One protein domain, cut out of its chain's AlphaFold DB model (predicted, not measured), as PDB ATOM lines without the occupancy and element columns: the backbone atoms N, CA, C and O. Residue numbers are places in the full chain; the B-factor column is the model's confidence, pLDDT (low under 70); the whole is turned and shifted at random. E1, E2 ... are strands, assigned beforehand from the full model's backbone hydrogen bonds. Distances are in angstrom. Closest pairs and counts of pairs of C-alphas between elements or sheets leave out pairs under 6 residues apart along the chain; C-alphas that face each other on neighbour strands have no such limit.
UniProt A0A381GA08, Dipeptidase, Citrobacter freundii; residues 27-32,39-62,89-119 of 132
ATOM      1  N   LEU A  27     158.628 113.474 141.281       95.75
ATOM      2  CA  LEU A  27     157.409 114.103 140.771       95.75
ATOM      3  C   LEU A  27     156.869 115.091 141.810       95.75
ATOM      4  O   LEU A  27     156.646 114.727 142.968       95.75
ATOM      5  N   LEU A  28     156.616 116.322 141.370       97.19
ATOM      6  CA  LEU A  28     155.996 117.374 142.171       97.19
ATOM      7  C   LEU A  28     154.654 117.753 141.547       97.19
ATOM      8  O   LEU A  28     154.595 118.072 140.360       97.19
ATOM      9  N   VAL A  29     153.589 117.738 142.345       97.94
ATOM     10  CA  VAL A  29     152.241 118.143 141.926       97.94
ATOM     11  C   VAL A  29     151.732 119.198 142.898       97.94
ATOM     12  O   VAL A  29     151.613 118.944 144.097       97.94
ATOM     13  N   GLY A  30     151.463 120.394 142.378       97.88
ATOM     14  CA  GLY A  30     150.828 121.465 143.142       97.88
ATOM     15  C   GLY A  30     149.358 121.156 143.424       97.88
ATOM     16  O   GLY A  30     148.726 120.391 142.699       97.88
ATOM     17  N   ASN A  31     148.802 121.797 144.447       97.31
ATOM     18  CA  ASN A  31     147.398 121.652 144.837       97.31
ATOM     19  C   ASN A  31     146.406 122.019 143.721       97.31
ATOM     20  O   ASN A  31     145.331 121.445 143.653       97.31
ATOM     21  N   GLU A  32     146.749 122.943 142.827       98.19
ATOM     22  CA  GLU A  32     145.892 123.287 141.679       98.19
ATOM     23  C   GLU A  32     145.992 122.284 140.518       98.19
ATOM     24  O   GLU A  32     145.178 122.313 139.598       98.19
ATOM     25  N   MET A  39     148.785 118.509 147.728       96.12
ATOM     26  CA  MET A  39     150.153 118.664 147.219       96.12
ATOM     27  C   MET A  39     150.864 117.315 147.281       96.12
ATOM     28  O   MET A  39     150.884 116.681 148.338       96.12
ATOM     29  N   LEU A  40     151.478 116.891 146.177       96.19
ATOM     30  CA  LEU A  40     152.170 115.605 146.093       96.19
ATOM     31  C   LEU A  40     153.661 115.814 145.839       96.19
ATOM     32  O   LEU A  40     154.060 116.471 144.880       96.19
ATOM     33  N   VAL A  41     154.478 115.194 146.686       96.38
ATOM     34  CA  VAL A  41     155.926 115.065 146.505       96.38
ATOM     35  C   VAL A  41     156.242 113.577 146.509       96.38
ATOM     36  O   VAL A  41     156.247 112.939 147.563       96.38
ATOM     37  N   ALA A  42     156.470 113.009 145.329       94.06
ATOM     38  CA  ALA A  42     156.744 111.588 145.146       94.06
ATOM     39  C   ALA A  42     158.145 111.386 144.566       94.06
ATOM     40  O   ALA A  42     158.624 112.213 143.794       94.06
ATOM     41  N   ARG A  43     158.817 110.295 144.944       94.56
ATOM     42  CA  ARG A  43     160.163 109.985 144.452       94.56
ATOM     43  C   ARG A  43     160.410 108.481 144.399       94.56
ATOM     44  O   ARG A  43     160.097 107.792 145.371       94.56
ATOM     45  N   SER A  44     161.013 107.982 143.319       91.75
ATOM     46  CA  SER A  44     161.632 106.650 143.322       91.75
ATOM     47  C   SER A  44     162.935 106.699 144.123       91.75
ATOM     48  O   SER A  44     163.791 107.551 143.898       91.75
ATOM     49  N   ALA A  45     163.079 105.825 145.119       87.88
ATOM     50  CA  ALA A  45     164.272 105.767 145.963       87.88
ATOM     51  C   ALA A  45     165.222 104.671 145.469       87.88
ATOM     52  O   ALA A  45     165.409 103.649 146.132       87.88
ATOM     53  N   ASP A  46     165.803 104.894 144.291       88.06
ATOM     54  CA  ASP A  46     166.574 103.875 143.579       88.06
ATOM     55  C   ASP A  46     167.955 103.649 144.213       88.06
ATOM     56  O   ASP A  46     168.696 104.579 144.536       88.06
ATOM     57  N   SER A  47     168.275 102.380 144.464       82.81
ATOM     58  CA  SER A  47     169.501 101.922 145.125       82.81
ATOM     59  C   SER A  47     169.702 100.426 144.834       82.81
ATOM     60  O   SER A  47     169.148  99.904 143.872       82.81
ATOM     61  N   ASP A  48     170.475  99.719 145.657       80.94
ATOM     62  CA  ASP A  48     170.640  98.266 145.560       80.94
ATOM     63  C   ASP A  48     169.292  97.530 145.731       80.94
ATOM     64  O   ASP A  48     168.532  97.814 146.661       80.94
ATOM     65  N   ALA A  49     169.019  96.545 144.867       79.94
ATOM     66  CA  ALA A  49     167.821  95.706 144.910       79.94
ATOM     67  C   ALA A  49     167.644  94.949 146.243       79.94
ATOM     68  O   ALA A  49     166.524  94.618 146.627       79.94
ATOM     69  N   LEU A  50     168.728  94.692 146.979       82.56
ATOM     70  CA  LEU A  50     168.702  94.008 148.278       82.56
ATOM     71  C   LEU A  50     168.425  94.954 149.460       82.56
ATOM     72  O   LEU A  50     168.394  94.526 150.622       82.56
ATOM     73  N   LYS A  51     168.218  96.248 149.196       83.06
ATOM     74  CA  LYS A  51     167.987  97.278 150.211       83.06
ATOM     75  C   LYS A  51     166.507  97.376 150.586       83.06
ATOM     76  O   LYS A  51     165.839  98.362 150.266       83.06
ATOM     77  N   ALA A  52     165.996  96.387 151.321       89.75
ATOM     78  CA  ALA A  52     164.634  96.479 151.848       89.75
ATOM     79  C   ALA A  52     164.461  97.723 152.747       89.75
ATOM     80  O   ALA A  52     165.386  98.155 153.448       89.75
ATOM     81  N   GLN A  53     163.274  98.317 152.687       91.38
ATOM     82  CA  GLN A  53     162.940  99.541 153.408       91.38
ATOM     83  C   GLN A  53     162.021  99.225 154.588       91.38
ATOM     84  O   GLN A  53     161.148  98.364 154.484       91.38
ATOM     85  N   HIS A  54     162.192  99.934 155.700       93.56
ATOM     86  CA  HIS A  54     161.248  99.919 156.818       93.56
ATOM     87  C   HIS A  54     160.442 101.206 156.838       93.56
ATOM     88  O   HIS A  54     161.002 102.260 156.601       93.56
ATOM     89  N   PHE A  55     159.163 101.146 157.197       95.88
ATOM     90  CA  PHE A  55     158.421 102.341 157.591       95.88
ATOM     91  C   PHE A  55     158.539 102.511 159.105       95.88
ATOM     92  O   PHE A  55     158.081 101.659 159.865       95.88
ATOM     93  N   VAL A  56     159.181 103.589 159.546       96.81
ATOM     94  CA  VAL A  56     159.482 103.831 160.963       96.81
ATOM     95  C   VAL A  56     158.793 105.104 161.425       96.81
ATOM     96  O   VAL A  56     158.889 106.138 160.764       96.81
ATOM     97  N   ILE A  57     158.135 105.032 162.583       97.44
ATOM     98  CA  ILE A  57     157.570 106.187 163.281       97.44
ATOM     99  C   ILE A  57     158.490 106.526 164.451       97.44
ATOM    100  O   ILE A  57     158.633 105.744 165.390       97.44
ATOM    101  N   HIS A  58     159.092 107.708 164.410       96.00
ATOM    102  CA  HIS A  58     159.890 108.256 165.499       96.00
ATOM    103  C   HIS A  58     158.982 109.065 166.424       96.00
ATOM    104  O   HIS A  58     158.356 110.020 165.954       96.00
ATOM    105  N   PRO A  59     158.882 108.726 167.722       98.00
ATOM    106  CA  PRO A  59     158.086 109.506 168.661       98.00
ATOM    107  C   PRO A  59     158.687 110.903 168.856       98.00
ATOM    108  O   PRO A  59     159.903 111.089 168.759       98.00
ATOM    109  N   ALA A  60     157.832 111.876 169.177       98.12
ATOM    110  CA  ALA A  60     158.288 113.178 169.647       98.12
ATOM    111  C   ALA A  60     159.145 112.992 170.906       98.12
ATOM    112  O   ALA A  60     158.847 112.133 171.741       98.12
ATOM    113  N   LYS A  61     160.190 113.803 171.077       97.75
ATOM    114  CA  LYS A  61     160.941 113.807 172.339       97.75
ATOM    115  C   LYS A  61     161.246 115.218 172.811       97.75
ATOM    116  O   LYS A  61     161.469 116.118 172.007       97.75
ATOM    117  N   GLN A  62     161.281 115.368 174.126       98.06
ATOM    118  CA  GLN A  62     161.489 116.623 174.839       98.06
ATOM    119  C   GLN A  62     162.770 116.535 175.665       98.06
ATOM    120  O   GLN A  62     163.122 115.453 176.134       98.06
ATOM    121  N   ARG A  89     157.240 114.358 166.487       98.44
ATOM    122  CA  ARG A  89     157.024 113.018 165.929       98.44
ATOM    123  C   ARG A  89     157.176 113.101 164.413       98.44
ATOM    124  O   ARG A  89     156.644 114.024 163.796       98.44
ATOM    125  N   TYR A  90     157.864 112.138 163.809       97.94
ATOM    126  CA  TYR A  90     158.025 112.077 162.355       97.94
ATOM    127  C   TYR A  90     158.190 110.649 161.845       97.94
ATOM    128  O   TYR A  90     158.529 109.742 162.601       97.94
ATOM    129  N   THR A  91     157.933 110.446 160.559       98.00
ATOM    130  CA  THR A  91     158.146 109.166 159.883       98.00
ATOM    131  C   THR A  91     159.417 109.189 159.050       98.00
ATOM    132  O   THR A  91     159.896 110.247 158.645       98.00
ATOM    133  N   THR A  92     159.975 108.011 158.802       96.81
ATOM    134  CA  THR A  92     161.071 107.808 157.851       96.81
ATOM    135  C   THR A  92     160.913 106.467 157.159       96.81
ATOM    136  O   THR A  92     160.302 105.552 157.717       96.81
ATOM    137  N   VAL A  93     161.556 106.328 156.007       95.88
ATOM    138  CA  VAL A  93     161.665 105.079 155.259       95.88
ATOM    139  C   VAL A  93     163.142 104.661 155.112       95.88
ATOM    140  O   VAL A  93     163.714 104.865 154.047       95.88
ATOM    141  N   PRO A  94     163.824 104.185 156.177       92.06
ATOM    142  CA  PRO A  94     165.244 103.840 156.118       92.06
ATOM    143  C   PRO A  94     165.527 102.437 155.570       92.06
ATOM    144  O   PRO A  94     164.660 101.561 155.521       92.06
ATOM    145  N   ASN A  95     166.807 102.190 155.269       89.50
ATOM    146  CA  ASN A  95     167.341 100.842 155.075       89.50
ATOM    147  C   ASN A  95     167.095  99.994 156.330       89.50
ATOM    148  O   ASN A  95     167.530 100.360 157.422       89.50
ATOM    149  N   TRP A  96     166.474  98.829 156.165       87.06
ATOM    150  CA  TRP A  96     166.127  97.951 157.278       87.06
ATOM    151  C   TRP A  96     167.322  97.471 158.118       87.06
ATOM    152  O   TRP A  96     167.188  97.318 159.330       87.06
ATOM    153  N   LYS A  97     168.496  97.246 157.510       84.56
ATOM    154  CA  LYS A  97     169.679  96.734 158.227       84.56
ATOM    155  C   LYS A  97     170.377  97.823 159.022       84.56
ATOM    156  O   LYS A  97     170.719  97.618 160.177       84.56
ATOM    157  N   THR A  98     170.625  98.964 158.384       83.12
ATOM    158  CA  THR A  98     171.455 100.029 158.967       83.12
ATOM    159  C   THR A  98     170.641 101.097 159.683       83.12
ATOM    160  O   THR A  98     171.215 101.916 160.392       83.12
ATOM    161  N   GLN A  99     169.321 101.128 159.476       83.38
ATOM    162  CA  GLN A  99     168.422 102.188 159.946       83.38
ATOM    163  C   GLN A  99     168.828 103.597 159.463       83.38
ATOM    164  O   GLN A  99     168.356 104.606 159.978       83.38
ATOM    165  N   LEU A 100     169.675 103.669 158.429       80.31
ATOM    166  CA  LEU A 100     170.105 104.901 157.778       80.31
ATOM    167  C   LEU A 100     169.337 105.173 156.486       80.31
ATOM    168  O   LEU A 100     168.724 104.279 155.902       80.31
ATOM    169  N   HIS A 101     169.478 106.408 155.996       85.88
ATOM    170  CA  HIS A 101     168.835 106.929 154.790       85.88
ATOM    171  C   HIS A 101     167.317 106.997 154.928       85.88
ATOM    172  O   HIS A 101     166.609 106.302 154.215       85.88
ATOM    173  N   GLY A 102     166.825 107.867 155.815       89.25
ATOM    174  CA  GLY A 102     165.392 108.018 156.089       89.25
ATOM    175  C   GLY A 102     164.511 108.356 154.878       89.25
ATOM    176  O   GLY A 102     163.303 108.253 155.020       89.25
ATOM    177  N   ALA A 103     165.103 108.704 153.727       92.31
ATOM    178  CA  ALA A 103     164.529 108.822 152.380       92.31
ATOM    179  C   ALA A 103     163.352 109.793 152.206       92.31
ATOM    180  O   ALA A 103     163.421 110.701 151.377       92.31
ATOM    181  N   THR A 104     162.257 109.579 152.924       96.38
ATOM    182  CA  THR A 104     161.043 110.387 152.888       96.38
ATOM    183  C   THR A 104     160.257 110.242 154.189       96.38
ATOM    184  O   THR A 104     160.371 109.225 154.880       96.38
ATOM    185  N   GLY A 105     159.437 111.235 154.516       97.12
ATOM    186  CA  GLY A 105     158.526 111.168 155.651       97.12
ATOM    187  C   GLY A 105     157.757 112.456 155.902       97.12
ATOM    188  O   GLY A 105     157.939 113.458 155.213       97.12
ATOM    189  N   PHE A 106     156.906 112.410 156.924       97.94
ATOM    190  CA  PHE A 106     156.118 113.537 157.417       97.94
ATOM    191  C   PHE A 106     156.323 113.707 158.914       97.94
ATOM    192  O   PHE A 106     156.445 112.719 159.644       97.94
ATOM    193  N   ASN A 107     156.309 114.950 159.387       98.19
ATOM    194  CA  ASN A 107     156.184 115.235 160.813       98.19
ATOM    195  C   ASN A 107     154.714 115.394 161.242       98.19
ATOM    196  O   ASN A 107     153.798 115.426 160.421       98.19
ATOM    197  N   GLU A 108     154.476 115.509 162.547       98.25
ATOM    198  CA  GLU A 108     153.124 115.670 163.100       98.25
ATOM    199  C   GLU A 108     152.442 117.012 162.804       98.25
ATOM    200  O   GLU A 108     151.257 117.149 163.081       98.25
ATOM    201  N   LEU A 109     153.164 117.975 162.226       98.19
ATOM    202  CA  LEU A 109     152.613 119.251 161.764       98.19
ATOM    203  C   LEU A 109     152.244 119.226 160.272       98.19
ATOM    204  O   LEU A 109     151.879 120.258 159.718       98.19
ATOM    205  N   GLY A 110     152.355 118.069 159.608       96.50
ATOM    206  CA  GLY A 110     152.024 117.914 158.191       96.50
ATOM    207  C   GLY A 110     153.126 118.365 157.229       96.50
ATOM    208  O   GLY A 110     152.885 118.441 156.027       96.50
ATOM    209  N   VAL A 111     154.343 118.633 157.714       97.56
ATOM    210  CA  VAL A 111     155.480 118.963 156.844       97.56
ATOM    211  C   VAL A 111     156.093 117.673 156.311       97.56
ATOM    212  O   VAL A 111     156.602 116.857 157.086       97.56
ATOM    213  N   GLY A 112     156.039 117.506 154.990       96.38
ATOM    214  CA  GLY A 112     156.646 116.393 154.266       96.38
ATOM    215  C   GLY A 112     158.023 116.746 153.712       96.38
ATOM    216  O   GLY A 112     158.246 117.866 153.253       96.38
ATOM    217  N   VAL A 113     158.946 115.786 153.728       96.25
ATOM    218  CA  VAL A 113     160.278 115.915 153.121       96.25
ATOM    219  C   VAL A 113     160.610 114.639 152.361       96.25
ATOM    220  O   VAL A 113     160.434 113.546 152.890       96.25
ATOM    221  N   SER A 114     161.158 114.785 151.155       96.06
ATOM    222  CA  SER A 114     161.799 113.711 150.395       96.06
ATOM    223  C   SER A 114     163.242 114.114 150.098       96.06
ATOM    224  O   SER A 114     163.489 115.174 149.528       96.06
ATOM    225  N   GLY A 115     164.196 113.289 150.524       93.06
ATOM    226  CA  GLY A 115     165.632 113.552 150.445       93.06
ATOM    227  C   GLY A 115     166.400 112.264 150.124       93.06
ATOM    228  O   GLY A 115     166.379 111.337 150.932       93.06
ATOM    229  N   THR A 116     167.069 112.123 148.976       92.12
ATOM    230  CA  THR A 116     167.431 113.152 147.980       92.12
ATOM    231  C   THR A 116     167.120 112.728 146.547       92.12
ATOM    232  O   THR A 116     167.006 111.542 146.248       92.12
ATOM    233  N   GLU A 117     167.020 113.719 145.663       92.62
ATOM    234  CA  GLU A 117     167.232 113.551 144.226       92.62
ATOM    235  C   GLU A 117     168.708 113.843 143.943       92.62
ATOM    236  O   GLU A 117     169.210 114.904 144.327       92.62
ATOM    237  N   SER A 118     169.425 112.896 143.343       90.12
ATOM    238  CA  SER A 118     170.846 113.087 143.041       90.12
ATOM    239  C   SER A 118     170.969 113.933 141.779       90.12
ATOM    240  O   SER A 118     170.568 113.505 140.702       90.12
ATOM    241  N   ILE A 119     171.535 115.132 141.912       91.12
ATOM    242  CA  ILE A 119     171.682 116.094 140.812       91.12
ATOM    243  C   ILE A 119     173.152 116.322 140.450       91.12
ATOM    244  O   ILE A 119     174.068 115.828 141.106       91.12
TER     245      ILE A 119
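What this domain is: This is residues 27 to 32, 39 to 62 and 89 to 119 of the 132 residues of the protein "Dipeptidase" of Citrobacter freundii (UniProt A0A381GA08). There is little regular structure: three short strand pairs stand in a row as a flat layer, E1 with E2, then E6 with E5, then E4 with E3, with long loops at one side. The 61 printed residues hold six named strands, E1 to E6 along the chain, in three antiparallel two-stranded sheets, and no named helix; the class is all strand, with 20 residues in named elements. The whole is only just loose, close to compact, with a radius of gyration of the C-alphas of 12.8 A and spans of 38 by 35 by 17 A.

How they stand to each other: E2, residues 40 to 44, is antiparallel to E1, residues 27 to 29, with N 27 and O 42 2.8 A apart, within hydrogen-bond range. The closest C-alphas of E2 and E6, residues 112 to 114, are Val 41 and Ser 114, 7.2 A apart. E6 forms a hairpin with E5, residues 104 to 106; N 113 and O 105 are 2.9 A apart. The closest C-alphas of E5 and E4, residues 90 to 92, are Gly 105 and Thr 91, 4.7 A apart. E4 is antiparallel to E3, residues 56 to 58; N 58 and O 90 are 2.8 A apart. E1 and E3 are apart.

Where its parts are: E2 is 13.3 A long. E1 begins at C-alpha 27 (157.409, 114.103, 140.771); E6 ends at C-alpha 114 (161.799, 113.711, 150.395).

The domain as a whole: Cuts leave gaps of 8.4 A between C-alphas 32 and 39 and 10.6 A between 62 and 89. The links E2 to E3 and E4 to E5 are long. No printed residue is under pLDDT 70.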